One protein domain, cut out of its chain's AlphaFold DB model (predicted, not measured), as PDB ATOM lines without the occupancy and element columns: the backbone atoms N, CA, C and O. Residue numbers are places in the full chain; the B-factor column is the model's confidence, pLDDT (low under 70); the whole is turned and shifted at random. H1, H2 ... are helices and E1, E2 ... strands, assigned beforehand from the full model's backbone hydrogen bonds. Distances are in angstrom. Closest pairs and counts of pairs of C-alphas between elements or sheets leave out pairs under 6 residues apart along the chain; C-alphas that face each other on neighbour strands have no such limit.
ATOM      1  N   LYS A  16      30.811  17.300  17.023       79.31
ATOM      2  CA  LYS A  16      30.221  18.193  18.031       79.31
ATOM      3  C   LYS A  16      28.932  17.629  18.631       79.31
ATOM      4  O   LYS A  16      28.594  17.982  19.759       79.31
ATOM      5  N   LEU A  17      28.226  16.737  17.928       84.81
ATOM      6  CA  LEU A  17      26.985  16.144  18.439       84.81
ATOM      7  C   LEU A  17      27.222  15.279  19.681       84.81
ATOM      8  O   LEU A  17      26.372  15.264  20.570       84.81
ATOM      9  N   ASP A  18      28.379  14.626  19.796       84.94
ATOM     10  CA  ASP A  18      28.713  13.805  20.966       84.94
ATOM     11  C   ASP A  18      28.874  14.647  22.241       84.94
ATOM     12  O   ASP A  18      28.395  14.263  23.311       84.94
ATOM     13  N   ALA A  19      29.480  15.835  22.131       84.88
ATOM     14  CA  ALA A  19      29.608  16.757  23.260       84.88
ATOM     15  C   ALA A  19      28.227  17.227  23.744       84.88
ATOM     16  O   ALA A  19      27.931  17.183  24.940       84.88
ATOM     17  N   ILE A  20      27.349  17.606  22.812       89.56
ATOM     18  CA  ILE A  20      25.978  18.034  23.115       89.56
ATOM     19  C   ILE A  20      25.139  16.893  23.705       89.56
ATOM     20  O   ILE A  20      24.383  17.102  24.656       89.56
ATOM     21  N   LYS A  21      25.322  15.662  23.216       91.31
ATOM     22  CA  LYS A  21      24.657  14.467  23.747       91.31
ATOM     23  C   LYS A  21      24.914  14.283  25.243       91.31
ATOM     24  O   LYS A  21      23.994  13.923  25.974       91.31
ATOM     25  N   SER A  22      26.128  14.567  25.715       89.69
ATOM     26  CA  SER A  22      26.468  14.422  27.137       89.69
ATOM     27  C   SER A  22      25.664  15.364  28.052       89.69
ATOM     28  O   SER A  22      25.295  14.977  29.163       89.69
ATOM     29  N   ILE A  23      25.320  16.564  27.569       90.12
ATOM     30  CA  ILE A  23      24.501  17.551  28.288       90.12
ATOM     31  C   ILE A  23      23.063  17.055  28.411       90.12
ATOM     32  O   ILE A  23      22.501  17.086  29.503       90.12
ATOM     33  N   ALA A  24      22.496  16.530  27.321       89.81
ATOM     34  CA  ALA A  24      21.151  15.959  27.324       89.81
ATOM     35  C   ALA A  24      21.018  14.815  28.343       89.81
ATOM     36  O   ALA A  24      20.094  14.809  29.156       89.81
ATOM     37  N   VAL A  25      21.990  13.895  28.345       91.62
ATOM     38  CA  VAL A  25      22.031  12.759  29.279       91.62
ATOM     39  C   VAL A  25      22.176  13.227  30.727       91.62
ATOM     40  O   VAL A  25      21.482  12.729  31.610       91.62
ATOM     41  N   SER A  26      23.023  14.228  30.978       90.44
ATOM     42  CA  SER A  26      23.194  14.804  32.320       90.44
ATOM     43  C   SER A  26      21.933  15.521  32.821       90.44
ATOM     44  O   SER A  26      21.700  15.580  34.024       90.44
ATOM     45  N   GLY A  27      21.106  16.032  31.904       86.94
ATOM     46  CA  GLY A  27      19.802  16.631  32.190       86.94
ATOM     47  C   GLY A  27      18.665  15.626  32.404       86.94
ATOM     48  O   GLY A  27      17.522  16.052  32.541       86.94
ATOM     49  N   GLY A  28      18.948  14.316  32.416       89.00
ATOM     50  CA  GLY A  28      17.947  13.262  32.622       89.00
ATOM     51  C   GLY A  28      17.182  12.847  31.360       89.00
ATOM     52  O   GLY A  28      16.192  12.129  31.460       89.00
ATOM     53  N   CYS A  29      17.629  13.281  30.179       90.69
ATOM     54  CA  CYS A  29      17.011  12.940  28.898       90.69
ATOM     55  C   CYS A  29      17.792  11.853  28.153       90.69
ATOM     56  O   CYS A  29      18.990  11.653  28.356       90.69
ATOM     57  N   ASN A  30      17.123  11.191  27.215       91.31
ATOM     58  CA  ASN A  30      17.780  10.336  26.238       91.31
ATOM     59  C   ASN A  30      18.123  11.152  24.991       91.31
ATOM     60  O   ASN A  30      17.388  12.051  24.584       91.31
ATOM     61  N   ALA A  31      19.240  10.821  24.350       91.38
ATOM     62  CA  ALA A  31      19.652  11.474  23.117       91.38
ATOM     63  C   ALA A  31      20.194  10.452  22.116       91.38
ATOM     64  O   ALA A  31      21.020   9.597  22.452       91.38
ATOM     65  N   ARG A  32      19.728  10.543  20.871       89.06
ATOM     66  CA  ARG A  32      20.110   9.635  19.784       89.06
ATOM     67  C   ARG A  32      20.381  10.404  18.504       89.06
ATOM     68  O   ARG A  32      19.705  11.385  18.212       89.06
ATOM     69  N   LEU A  33      21.364   9.936  17.743       86.25
ATOM     70  CA  LEU A  33      21.566  10.417  16.384       86.25
ATOM     71  C   LEU A  33      20.417   9.909  15.511       86.25
ATOM     72  O   LEU A  33      19.983   8.764  15.649       86.25
ATOM     73  N   ALA A  34      19.926  10.777  14.641       81.69
ATOM     74  CA  ALA A  34      18.911  10.480  13.649       81.69
ATOM     75  C   ALA A  34      19.258  11.201  12.343       81.69
ATOM     76  O   ALA A  34      20.165  12.033  12.303       81.69
ATOM     77  N   VAL A  35      18.528  10.880  11.279       75.88
ATOM     78  CA  VAL A  35      18.507  11.696  10.068       75.88
ATOM     79  C   VAL A  35      17.137  12.353   9.981       75.88
ATOM     80  O   VAL A  35      16.118  11.666   9.928       75.88
ATOM     81  N   CYS A  36      17.105  13.682  10.008       74.75
ATOM     82  CA  CYS A  36      15.889  14.470   9.817       74.75
ATOM     83  C   CYS A  36      16.153  15.485   8.713       74.75
ATOM     84  O   CYS A  36      17.193  16.140   8.734       74.75
ATOM     85  N   PHE A  37      15.230  15.604   7.756       72.19
ATOM     86  CA  PHE A  37      15.385  16.506   6.608       72.19
ATOM     87  C   PHE A  37      16.743  16.329   5.899       72.19
ATOM     88  O   PHE A  37      17.407  17.307   5.577       72.19
ATOM     89  N   TYR A  38      17.181  15.078   5.698       75.38
ATOM     90  CA  TYR A  38      18.449  14.737   5.026       75.38
ATOM     91  C   TYR A  38      19.726  15.248   5.726       75.38
ATOM     92  O   TYR A  38      20.803  15.314   5.135       75.38
ATOM     93  N   MET A  39      19.643  15.588   7.012       75.69
ATOM     94  CA  MET A  39      20.806  15.953   7.822       75.69
ATOM     95  C   MET A  39      20.947  15.022   9.005       75.69
ATOM     96  O   MET A  39      19.955  14.562   9.573       75.69
ATOM     97  N   GLN A  40      22.190  14.803   9.423       82.31
ATOM     98  CA  GLN A  40      22.448  14.160  10.698       82.31
ATOM     99  C   GLN A  40      22.051  15.108  11.835       82.31
ATOM    100  O   GLN A  40      22.613  16.192  11.988       82.31
ATOM    101  N   THR A  41      21.085  14.682  12.639       87.19
ATOM    102  CA  THR A  41      20.554  15.447  13.762       87.19
ATOM    103  C   THR A  41      20.756  14.692  15.070       87.19
ATOM    104  O   THR A  41      20.860  13.462  15.104       87.19
ATOM    105  N   LEU A  42      20.814  15.426  16.178       91.50
ATOM    106  CA  LEU A  42      20.689  14.861  17.516       91.50
ATOM    107  C   LEU A  42      19.255  15.058  17.990       91.50
ATOM    108  O   LEU A  42      18.809  16.183  18.201       91.50
ATOM    109  N   CYS A  43      18.544  13.955  18.162       91.31
ATOM    110  CA  CYS A  43      17.197  13.928  18.697       91.31
ATOM    111  C   CYS A  43      17.257  13.750  20.217       91.31
ATOM    112  O   CYS A  43      17.834  12.767  20.689       91.31
ATOM    113  N   ILE A  44      16.664  14.682  20.966       91.62
ATOM    114  CA  ILE A  44      16.542  14.618  22.425       91.62
ATOM    115  C   ILE A  44      15.096  14.265  22.779       91.62
ATOM    116  O   ILE A  44      14.149  14.913  22.322       91.62
ATOM    117  N   VAL A  45      14.941  13.225  23.593       89.81
ATOM    118  CA  VAL A  45      13.652  12.700  24.051       89.81
ATOM    119  C   VAL A  45      13.656  12.560  25.571       89.81
ATOM    120  O   VAL A  45      14.715  12.387  26.181       89.81
ATOM    121  N   ASP A  46      12.483  12.639  26.193       87.69
ATOM    122  CA  ASP A  46      12.359  12.385  27.629       87.69
ATOM    123  C   ASP A  46      12.366  10.878  27.958       87.69
ATOM    124  O   ASP A  46      12.567  10.016  27.097       87.69
ATOM    125  N   TRP A  47      12.165  10.544  29.233       84.31
ATOM    126  CA  TRP A  47      12.136   9.164  29.723       84.31
ATOM    127  C   TRP A  47      10.972   8.328  29.162       84.31
ATOM    128  O   TRP A  47      11.018   7.102  29.240       84.31
ATOM    129  N   SER A  48       9.948   8.973  28.595       83.88
ATOM    130  CA  SER A  48       8.797   8.332  27.950       83.88
ATOM    131  C   SER A  48       8.956   8.195  26.430       83.88
ATOM    132  O   SER A  48       7.996   7.852  25.745       83.88
ATOM    133  N   ASP A  49      10.156   8.471  25.898       81.88
ATOM    134  CA  ASP A  49      10.453   8.568  24.461       81.88
ATOM    135  C   ASP A  49       9.668   9.675  23.730       81.88
ATOM    136  O   ASP A  49       9.640   9.722  22.494       81.88
ATOM    137  N   ARG A  50       9.069  10.623  24.461       84.00
ATOM    138  CA  ARG A  50       8.424  11.788  23.852       84.00
ATOM    139  C   ARG A  50       9.494  12.735  23.319       84.00
ATOM    140  O   ARG A  50      10.447  13.090  24.013       84.00
ATOM    141  N   HIS A  51       9.314  13.161  22.072       83.81
ATOM    142  CA  HIS A  51      10.197  14.115  21.412       83.81
ATOM    143  C   HIS A  51      10.161  15.474  22.109       83.81
ATOM    144  O   HIS A  51       9.105  16.090  22.215       83.81
ATOM    145  N   LEU A  52      11.330  15.941  22.549       86.19
ATOM    146  CA  LEU A  52      11.486  17.276  23.122       86.19
ATOM    147  C   LEU A  52      11.961  18.241  22.040       86.19
ATOM    148  O   LEU A  52      11.291  19.222  21.717       86.19
ATOM    149  N   LEU A  53      13.108  17.920  21.436       90.62
ATOM    150  CA  LEU A  53      13.702  18.721  20.378       90.62
ATOM    151  C   LEU A  53      14.655  17.909  19.505       90.62
ATOM    152  O   LEU A  53      15.087  16.810  19.869       90.62
ATOM    153  N   TRP A  54      15.029  18.474  18.365       91.12
ATOM    154  CA  TRP A  54      16.190  18.017  17.611       91.12
ATOM    155  C   TRP A  54      17.123  19.172  17.262       91.12
ATOM    156  O   TRP A  54      16.720  20.336  17.239       91.12
ATOM    157  N   LEU A  55      18.390  18.826  17.044       91.94
ATOM    158  CA  LEU A  55      19.494  19.754  16.823       91.94
ATOM    159  C   LEU A  55      20.277  19.332  15.586       91.94
ATOM    160  O   LEU A  55      20.561  18.146  15.429       91.94
ATOM    161  N   ALA A  56      20.684  20.289  14.764       89.81
ATOM    162  CA  ALA A  56      21.589  20.057  13.645       89.81
ATOM    163  C   ALA A  56      22.656  21.162  13.588       89.81
ATOM    164  O   ALA A  56      22.307  22.337  13.732       89.81
ATOM    165  N   PRO A  57      23.945  20.837  13.389       88.38
ATOM    166  CA  PRO A  57      24.922  21.834  12.974       88.38
ATOM    167  C   PRO A  57      24.598  22.302  11.546       88.38
ATOM    168  O   PRO A  57      24.256  21.487  10.689       88.38
ATOM    169  N   TRP A  58      24.703  23.605  11.294       86.62
ATOM    170  CA  TRP A  58      24.454  24.199   9.981       86.62
ATOM    171  C   TRP A  58      25.325  25.441   9.789       86.62
ATOM    172  O   TRP A  58      25.213  26.383  10.561       86.62
ATOM    173  N   ASP A  59      26.219  25.449   8.799       82.50
ATOM    174  CA  ASP A  59      27.032  26.605   8.375       82.50
ATOM    175  C   ASP A  59      27.611  27.448   9.527       82.50
ATOM    176  O   ASP A  59      27.484  28.674   9.590       82.50
ATOM    177  N   GLY A  60      28.242  26.764  10.484       82.69
ATOM    178  CA  GLY A  60      28.901  27.393  11.631       82.69
ATOM    179  C   GLY A  60      27.976  27.812  12.778       82.69
ATOM    180  O   GLY A  60      28.477  28.306  13.784       82.69
ATOM    181  N   HIS A  61      26.672  27.574  12.667       89.50
ATOM    182  CA  HIS A  61      25.684  27.750  13.727       89.50
ATOM    183  C   HIS A  61      24.930  26.441  14.004       89.50
ATOM    184  O   HIS A  61      25.264  25.375  13.482       89.50
ATOM    185  N   TRP A  62      23.934  26.517  14.879       91.94
ATOM    186  CA  TRP A  62      23.081  25.406  15.271       91.94
ATOM    187  C   TRP A  62      21.631  25.712  14.945       91.94
ATOM    188  O   TRP A  62      21.138  26.796  15.260       91.94
ATOM    189  N   VAL A  63      20.947  24.738  14.358       91.94
ATOM    190  CA  VAL A  63      19.501  24.767  14.160       91.94
ATOM    191  C   VAL A  63      18.855  23.876  15.203       91.94
ATOM    192  O   VAL A  63      19.207  22.706  15.348       91.94
ATOM    193  N   VAL A  64      17.920  24.453  15.947       92.06
ATOM    194  CA  VAL A  64      17.130  23.789  16.979       92.06
ATOM    195  C   VAL A  64      15.680  23.782  16.543       92.06
ATOM    196  O   VAL A  64      15.145  24.818  16.159       92.06
ATOM    197  N   CYS A  65      15.020  22.641  16.658       89.88
ATOM    198  CA  CYS A  65      13.590  22.536  16.425       89.88
ATOM    199  C   CYS A  65      12.899  21.987  17.665       89.88
ATOM    200  O   CYS A  65      13.265  20.919  18.158       89.88
ATOM    201  N   LEU A  66      11.921  22.735  18.172       85.44
ATOM    202  CA  LEU A  66      11.180  22.404  19.385       85.44
ATOM    203  C   LEU A  66       9.773  21.943  19.024       85.44
ATOM    204  O   LEU A  66       9.079  22.676  18.326       85.44
ATOM    205  N   ASN A  67       9.374  20.773  19.534       69.12
ATOM    206  CA  ASN A  67       8.011  20.218  19.569       69.12
ATOM    207  C   ASN A  67       6.990  20.826  18.564       69.12
ATOM    208  O   ASN A  67       5.954  21.363  18.957       69.12
ATOM    209  N   GLY A  68       7.306  20.792  17.261       68.12
ATOM    210  CA  GLY A  68       6.539  21.464  16.206       68.12
ATOM    211  C   GLY A  68       7.419  22.030  15.077       68.12
ATOM    212  O   GLY A  68       8.637  21.907  15.129       68.12
ATOM    213  N   PRO A  69       6.832  22.662  14.042       76.31
ATOM    214  CA  PRO A  69       7.538  23.124  12.836       76.31
ATOM    215  C   PRO A  69       8.308  24.445  13.034       76.31
ATOM    216  O   PRO A  69       8.439  25.229  12.094       76.31
ATOM    217  N   ARG A  70       8.760  24.744  14.258       84.81
ATOM    218  CA  ARG A  70       9.501  25.976  14.561       84.81
ATOM    219  C   ARG A  70      10.983  25.685  14.639       84.81
ATOM    220  O   ARG A  70      11.394  24.753  15.329       84.81
ATOM    221  N   PHE A  71      11.762  26.512  13.957       90.00
ATOM    222  CA  PHE A  71      13.207  26.386  13.874       90.00
ATOM    223  C   PHE A  71      13.847  27.613  14.483       90.00
ATOM    224  O   PHE A  71      13.346  28.727  14.347       90.00
ATOM    225  N   TYR A  72      14.971  27.399  15.136       92.25
ATOM    226  CA  TYR A  72      15.697  28.426  15.843       92.25
ATOM    227  C   TYR A  72      17.177  28.324  15.507       92.25
ATOM    228  O   TYR A  72      17.753  27.241  15.555       92.25
ATOM    229  N   CYS A  73      17.794  29.455  15.193       93.62
ATOM    230  CA  CYS A  73      19.227  29.588  15.001       93.62
ATOM    231  C   CYS A  73      19.897  29.954  16.329       93.62
ATOM    232  O   CYS A  73      19.491  30.922  16.979       93.62
ATOM    233  N   ILE A  74      20.956  29.231  16.692       93.81
ATOM    234  CA  ILE A  74      21.861  29.573  17.793       93.81
ATOM    235  C   ILE A  74      23.281  29.659  17.237       93.81
ATOM    236  O   ILE A  74      23.809  28.698  16.681       93.81
ATOM    237  N   ARG A  75      23.905  30.835  17.355       90.56
ATOM    238  CA  ARG A  75      25.113  31.178  16.584       90.56
ATOM    239  C   ARG A  75      26.366  30.416  16.985       90.56
ATOM    240  O   ARG A  75      27.224  30.198  16.142       90.56
ATOM    241  N   ASN A  76      26.514  30.077  18.259       90.44
ATOM    242  CA  ASN A  76      27.712  29.411  18.752       90.44
ATOM    243  C   ASN A  76      27.362  28.283  19.721       90.44
ATOM    244  O   ASN A  76      26.238  28.151  20.201       90.44
ATOM    245  N   GLU A  77      28.351  27.431  19.958       91.25
ATOM    246  CA  GLU A  77      28.183  26.223  20.753       91.25
ATOM    247  C   GLU A  77      27.964  26.519  22.241       91.25
ATOM    248  O   GLU A  77      27.176  25.825  22.874       91.25
ATOM    249  N   ASP A  78      28.602  27.543  22.806       93.12
ATOM    250  CA  ASP A  78      28.462  27.859  24.233       93.12
ATOM    251  C   ASP A  78      27.050  28.364  24.562       93.12
ATOM    252  O   ASP A  78      26.450  27.920  25.547       93.12
ATOM    253  N   ASP A  79      26.472  29.192  23.689       94.00
ATOM    254  CA  ASP A  79      25.075  29.617  23.786       94.00
ATOM    255  C   ASP A  79      24.121  28.428  23.650       94.00
ATOM    256  O   ASP A  79      23.160  28.330  24.411       94.00
ATOM    257  N   LEU A  80      24.409  27.474  22.753       94.12
ATOM    258  CA  LEU A  80      23.620  26.245  22.641       94.12
ATOM    259  C   LEU A  80      23.681  25.426  23.938       94.12
ATOM    260  O   LEU A  80      22.647  24.969  24.422       94.12
ATOM    261  N   LYS A  81      24.870  25.228  24.515       93.69
ATOM    262  CA  LYS A  81      25.036  24.471  25.767       93.69
ATOM    263  C   LYS A  81      24.277  25.130  26.917       93.69
ATOM    264  O   LYS A  81      23.598  24.441  27.684       93.69
ATOM    265  N   GLY A  82      24.370  26.456  27.019       94.00
ATOM    266  CA  GLY A  82      23.628  27.245  27.996       94.00
ATOM    267  C   GLY A  82      22.117  27.127  27.797       94.00
ATOM    268  O   GLY A  82      21.405  26.810  28.751       94.00
ATOM    269  N   PHE A  83      21.647  27.309  26.561       94.06
ATOM    270  CA  PHE A  83      20.245  27.148  26.184       94.06
ATOM    271  C   PHE A  83      19.720  25.759  26.552       94.06
ATOM    272  O   PHE A  83      18.708  25.666  27.238       94.06
ATOM    273  N   LEU A  84      20.418  24.689  26.158       92.88
ATOM    274  CA  LEU A  84      19.997  23.315  26.438       92.88
ATOM    275  C   LEU A  84      19.923  23.039  27.934       92.88
ATOM    276  O   LEU A  84      18.936  22.481  28.396       92.88
ATOM    277  N   THR A  85      20.928  23.467  28.699       92.88
ATOM    278  CA  THR A  85      20.928  23.285  30.157       92.88
ATOM    279  C   THR A  85      19.692  23.929  30.786       92.88
ATOM    280  O   THR A  85      19.005  23.297  31.584       92.88
ATOM    281  N   HIS A  86      19.372  25.162  30.391       91.81
ATOM    282  CA  HIS A  86      18.213  25.883  30.913       91.81
ATOM    283  C   HIS A  86      16.884  25.305  30.423       91.81
ATOM    284  O   HIS A  86      15.950  25.162  31.202       91.81
ATOM    285  N   TYR A  87      16.790  24.959  29.141       89.81
ATOM    286  CA  TYR A  87      15.582  24.391  28.554       89.81
ATOM    287  C   TYR A  87      15.225  23.043  29.196       89.81
ATOM    288  O   TYR A  87      14.072  22.816  29.553       89.81
ATOM    289  N   LEU A  88      16.218  22.177  29.417       88.81
ATOM    290  CA  LEU A  88      16.016  20.887  30.080       88.81
ATOM    291  C   LEU A  88      15.642  21.043  31.560       88.81
ATOM    292  O   LEU A  88      14.834  20.268  32.061       88.81
ATOM    293  N   GLN A  89      16.171  22.059  32.251       88.12
ATOM    294  CA  GLN A  89      15.718  22.402  33.605       88.12
ATOM    295  C   GLN A  89      14.238  22.798  33.620       88.12
ATOM    296  O   GLN A  89      13.488  22.258  34.423       88.12
ATOM    297  N   LEU A  90      13.796  23.649  32.688       86.75
ATOM    298  CA  LEU A  90      12.385  24.042  32.592       86.75
ATOM    299  C   LEU A  90      11.455  22.847  32.340       86.75
ATOM    300  O   LEU A  90      10.366  22.797  32.902       86.75
ATOM    301  N   ILE A  91      11.881  21.883  31.517       83.75
ATOM    302  CA  ILE A  91      11.122  20.643  31.290       83.75
ATOM    303  C   ILE A  91      11.049  19.800  32.566       83.75
ATOM    304  O   ILE A  91       9.986  19.274  32.882       83.75
ATOM    305  N   ASN A  92      12.157  19.667  33.299       83.50
ATOM    306  CA  ASN A  92      12.191  18.912  34.556       83.50
ATOM    307  C   ASN A  92      11.340  19.558  35.658       83.50
ATOM    308  O   ASN A  92      10.824  18.849  36.520       83.50
ATOM    309  N   ASP A  93      11.147  20.874  35.594       84.75
ATOM    310  CA  ASP A  93      10.226  21.622  36.453       84.75
ATOM    311  C   ASP A  93       8.747  21.488  36.004       84.75
ATOM    312  O   ASP A  93       7.881  22.221  36.481       84.75
ATOM    313  N   ASP A  94       8.459  20.540  35.101       75.88
ATOM    314  CA  ASP A  94       7.134  20.153  34.592       75.88
ATOM    315  C   ASP A  94       6.375  21.297  33.890       75.88
ATOM    316  O   ASP A  94       5.143  21.344  33.836       75.88
ATOM    317  N   LEU A  95       7.121  22.246  33.319       68.38
ATOM    318  CA  LEU A  95       6.557  23.298  32.484       68.38
ATOM    319  C   LEU A  95       6.352  22.752  31.065       68.38
ATOM    320  O   LEU A  95       7.300  22.333  30.402       68.38
ATOM    321  N   GLU A  96       5.118  22.794  30.552       67.00
ATOM    322  CA  GLU A  96       4.869  22.545  29.128       67.00
ATOM    323  C   GLU A  96       5.488  23.672  28.288       67.00
ATOM    324  O   GLU A  96       4.901  24.738  28.091       67.00
ATOM    325  N   VAL A  97       6.698  23.440  27.777       64.38
ATOM    326  CA  VAL A  97       7.413  24.403  26.935       64.38
ATOM    327  C   VAL A  97       7.225  24.048  25.458       64.38
ATOM    328  O   VAL A  97       8.040  23.350  24.855       64.38
ATOM    329  N   SER A  98       6.140  24.542  24.857       62.94
ATOM    330  CA  SER A  98       5.869  24.404  23.412       62.94
ATOM    331  C   SER A  98       6.557  25.469  22.547       62.94
ATOM    332  O   SER A  98       6.559  25.369  21.321       62.94
ATOM    333  N   VAL A  99       7.157  26.489  23.167       61.75
ATOM    334  CA  VAL A  99       7.880  27.589  22.511       61.75
ATOM    335  C   VAL A  99       9.081  28.002  23.354       61.75
ATOM    336  O   VAL A  99       9.023  27.912  24.577       61.75
ATOM    337  N   VAL A 100      10.153  28.502  22.728       66.19
ATOM    338  CA  VAL A 100      11.266  29.119  23.469       66.19
ATOM    339  C   VAL A 100      10.714  30.297  24.287       66.19
ATOM    340  O   VAL A 100      10.180  31.238  23.693       66.19
ATOM    341  N   PRO A 101      10.822  30.299  25.630       72.12
ATOM    342  CA  PRO A 101      10.447  31.460  26.424       72.12
ATOM    343  C   PRO A 101      11.284  32.669  26.004       72.12
ATOM    344  O   PRO A 101      12.497  32.538  25.855       72.12
ATOM    345  N   GLY A 102      10.678  33.856  25.883       75.88
ATOM    346  CA  GLY A 102      11.388  35.069  25.436       75.88
ATOM    347  C   GLY A 102      12.668  35.371  26.229       75.88
ATOM    348  O   GLY A 102      13.656  35.822  25.668       75.88
ATOM    349  N   GLN A 103      12.705  34.991  27.510       78.81
ATOM    350  CA  GLN A 103      13.899  35.089  28.355       78.81
ATOM    351  C   GLN A 103      15.087  34.254  27.848       78.81
ATOM    352  O   GLN A 103      16.232  34.674  27.999       78.81
ATOM    353  N   LEU A 104      14.842  33.073  27.272       81.75
ATOM    354  CA  LEU A 104      15.893  32.263  26.650       81.75
ATOM    355  C   LEU A 104      16.321  32.877  25.314       81.75
ATOM    356  O   LEU A 104      17.513  32.896  25.018       81.75
ATOM    357  N   THR A 105      15.371  33.418  24.547       83.81
ATOM    358  CA  THR A 105      15.652  34.119  23.288       83.81
ATOM    359  C   THR A 105      16.611  35.285  23.508       83.81
ATOM    360  O   THR A 105      17.667  35.333  22.878       83.81
ATOM    361  N   ASP A 106      16.294  36.163  24.463       85.31
ATOM    362  CA  ASP A 106      17.101  37.341  24.788       85.31
ATOM    363  C   ASP A 106      18.477  36.958  25.347       85.31
ATOM    364  O   ASP A 106      19.488  37.582  25.025       85.31
ATOM    365  N   ARG A 107      18.530  35.916  26.186       91.12
ATOM    366  CA  ARG A 107      19.759  35.498  26.867       91.12
ATOM    367  C   ARG A 107      20.770  34.824  25.944       91.12
ATOM    368  O   ARG A 107      21.964  35.031  26.136       91.12
ATOM    369  N   TYR A 108      20.303  34.009  25.001       92.38
ATOM    370  CA  TYR A 108      21.160  33.189  24.135       92.38
ATOM    371  C   TYR A 108      21.176  33.667  22.679       92.38
ATOM    372  O   TYR A 108      21.694  32.974  21.806       92.38
ATOM    373  N   GLY A 109      20.585  34.836  22.401       87.56
ATOM    374  CA  GLY A 109      20.544  35.417  21.060       87.56
ATOM    375  C   GLY A 109      19.879  34.502  20.032       87.56
ATOM    376  O   GLY A 109      20.332  34.430  18.888       87.56
ATOM    377  N   ILE A 110      18.847  33.768  20.453       90.25
ATOM    378  CA  ILE A 110      18.154  32.786  19.618       90.25
ATOM    379  C   ILE A 110      17.290  33.534  18.609       90.25
ATOM    380  O   ILE A 110      16.569  34.459  18.970       90.25
ATOM    381  N   VAL A 111      17.338  33.131  17.343       91.31
ATOM    382  CA  VAL A 111      16.526  33.750  16.287       91.31
ATOM    383  C   VAL A 111      15.619  32.696  15.680       91.31
ATOM    384  O   VAL A 111      16.103  31.656  15.248       91.31
ATOM    385  N   GLU A 112      14.310  32.939  15.656       91.25
ATOM    386  CA  GLU A 112      13.373  32.060  14.952       91.25
ATOM    387  C   GLU A 112      13.593  32.169  13.437       91.25
ATOM    388  O   GLU A 112      13.697  33.271  12.898       91.25
ATOM    389  N   ILE A 113      13.669  31.022  12.764       91.06
ATOM    390  CA  ILE A 113      13.785  30.900  11.311       91.06
ATOM    391  C   ILE A 113      12.431  30.437  10.773       91.06
ATOM    392  O   ILE A 113      11.819  29.506  11.309       91.06
ATOM    393  N   ALA A 114      11.964  31.058   9.691       90.19
ATOM    394  CA  ALA A 114      10.748  30.611   9.027       90.19
ATOM    395  C   ALA A 114      10.921  29.178   8.490       90.19
ATOM    396  O   ALA A 114      11.930  28.858   7.863       90.19
ATOM    397  N   HIS A 115       9.911  28.322   8.668       87.00
ATOM    398  CA  HIS A 115       9.938  26.934   8.177       87.00
ATOM    399  C   HIS A 115      10.306  26.845   6.684       87.00
ATOM    400  O   HIS A 115      11.078  25.979   6.281       87.00
ATOM    401  N   SER A 116       9.775  27.748   5.854       88.44
ATOM    402  CA  SER A 116      10.086  27.810   4.422       88.44
ATOM    403  C   SER A 116      11.537  28.199   4.138       88.44
ATOM    404  O   SER A 116      12.147  27.627   3.244       88.44
ATOM    405  N   GLU A 117      12.100  29.139   4.896       89.25
ATOM    406  CA  GLU A 117      13.498  29.556   4.756       89.25
ATOM    407  C   GLU A 117      14.444  28.397   5.074       89.25
ATOM    408  O   GLU A 117      15.348  28.108   4.293       89.25
ATOM    409  N   TRP A 118      14.170  27.673   6.163       86.75
ATOM    410  CA  TRP A 118      14.925  26.478   6.516       86.75
ATOM    411  C   TRP A 118      14.845  25.397   5.434       86.75
ATOM    412  O   TRP A 118      15.873  24.897   4.979       86.75
ATOM    413  N   HIS A 119      13.634  25.064   4.982       85.69
ATOM    414  CA  HIS A 119      13.451  24.070   3.927       85.69
ATOM    415  C   HIS A 119      14.186  24.454   2.641       85.69
ATOM    416  O   HIS A 119      14.876  23.615   2.070       85.69
ATOM    417  N   ASN A 120      14.090  25.714   2.213       88.25
ATOM    418  CA  ASN A 120      14.775  26.191   1.016       88.25
ATOM    419  C   ASN A 120      16.299  26.075   1.149       88.25
ATOM    420  O   ASN A 120      16.952  25.633   0.209       88.25
ATOM    421  N   ALA A 121      16.861  26.410   2.315       87.62
ATOM    422  CA  ALA A 121      18.295  26.269   2.569       87.62
ATOM    423  C   ALA A 121      18.752  24.800   2.509       87.62
ATOM    424  O   ALA A 121      19.771  24.489   1.891       87.62
ATOM    425  N   VAL A 122      17.971  23.883   3.097       85.88
ATOM    426  CA  VAL A 122      18.228  22.436   3.027       85.88
ATOM    427  C   VAL A 122      18.188  21.936   1.586       85.88
ATOM    428  O   VAL A 122      19.132  21.283   1.142       85.88
TER     429      VAL A 122
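AT A GLANCE: This is residues 16 to 122 of the 283 residues of an uncharacterized protein of Aeoliella mucimassa (UniProt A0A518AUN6). A strongly twisted wall of six antiparallel strands has two helices, H1 and H2, side by side over one face. The short H3 packs on H2 and only grazes the sheet, while the short H4 lies on the opposite face, beside the strands near E5. The printed part has 107 residues, with four named helices and six named strands in the chain order H1 E1 E2 E3 E4 E5 H2 H3 E6 H4, and the class is mixed, helices and strands. The sheet's order is E1 E2 E3 E4 E5 E6. The whole is compact, with a radius of gyration of the C-alphas of 12.7 A and spans of 35 by 29 by 24 A.

HOW THE PARTS SIT: After H1, residues 16 to 26, come E1, residues 30 to 36, E2, residues 39 to 45, E3, residues 51 to 58, E4, residues 61 to 66, and E5, residues 70 to 74. These five strands form a meander, each the antiparallel neighbour of the one before, and each successive pair is a hairpin. Within hydrogen-bond range are N 34 and O 41 at 2.9 A between E1 and E2, N 42 and O 55 at 2.8 A between E2 and E3, N 56 and O 63 at 2.9 A between E3 and E4, and N 64 and O 72 at 2.8 A between E4 and E5. H1 is on the sheet at a height of 8.7 A, over E2 and along the strands; its closest C-alphas to E2 are those of Leu 17 and Leu 42, 6.5 A apart. H2, residues 77 to 92, is on the same face at a height of 9.7 A, over E4; the C-alphas of Trp 62 and Leu 80 are the closest of E4 and H2, at 7.4 A. H2 touches H1 with its residues 81 to 88 alone, at a shallow tilt of 26 degrees, the same way; the closest C-alphas are those of Ile 23 and Thr 85, 7.0 A apart. H3, residues 102 to 108, forms a helical hairpin with H2, at a shallow tilt of 34.6 degrees, only just short of steep; the C-alphas of Asp 79 and Tyr 108 are the closest, at 5.3 A. E6, residues 111 to 113, is an edge strand antiparallel to E5, with N 73 and O 111 2.8 A apart. H4, residues 115 to 122, is on the opposite face to H1 and H2, only just over none of the strands, with 2 of its 8 C-alphas falling on E5; the C-alphas of Arg 70 and His 115 are the closest of E5 and H4, at 6.5 A. In H2, H3 and H4 every O i to N i+4 pair is within hydrogen-bond range, and in H1 6 of 7 are.

IN THESE COORDINATES: H1 begins at C-alpha 16, (30.221, 18.193, 18.031), and is 16.3 A long from first to last C-alpha. E1 measures 17.0 A, E2 18.0 A, E3 20.9 A, E4 16.5 A and E5 13.3 A. H2, the longest helix by residues, runs 22.4 A to C-alpha 92 at (12.191, 18.912, 34.556). H3 is 10.0 A long, E6 6.4 A and H4 10.7 A, ending at C-alpha 122, (18.228, 22.436, 3.027).

THE WHOLE: The C-alphas of Asp 93 and Asn 120 are the two farthest apart, at 36.0 A. The printed part has no cut and no long link; H2 to H3 is a short link of 9 residues. The mean pLDDT of the printed part is 85.7, with residues 67 to 68 and 95 to 100 under 70.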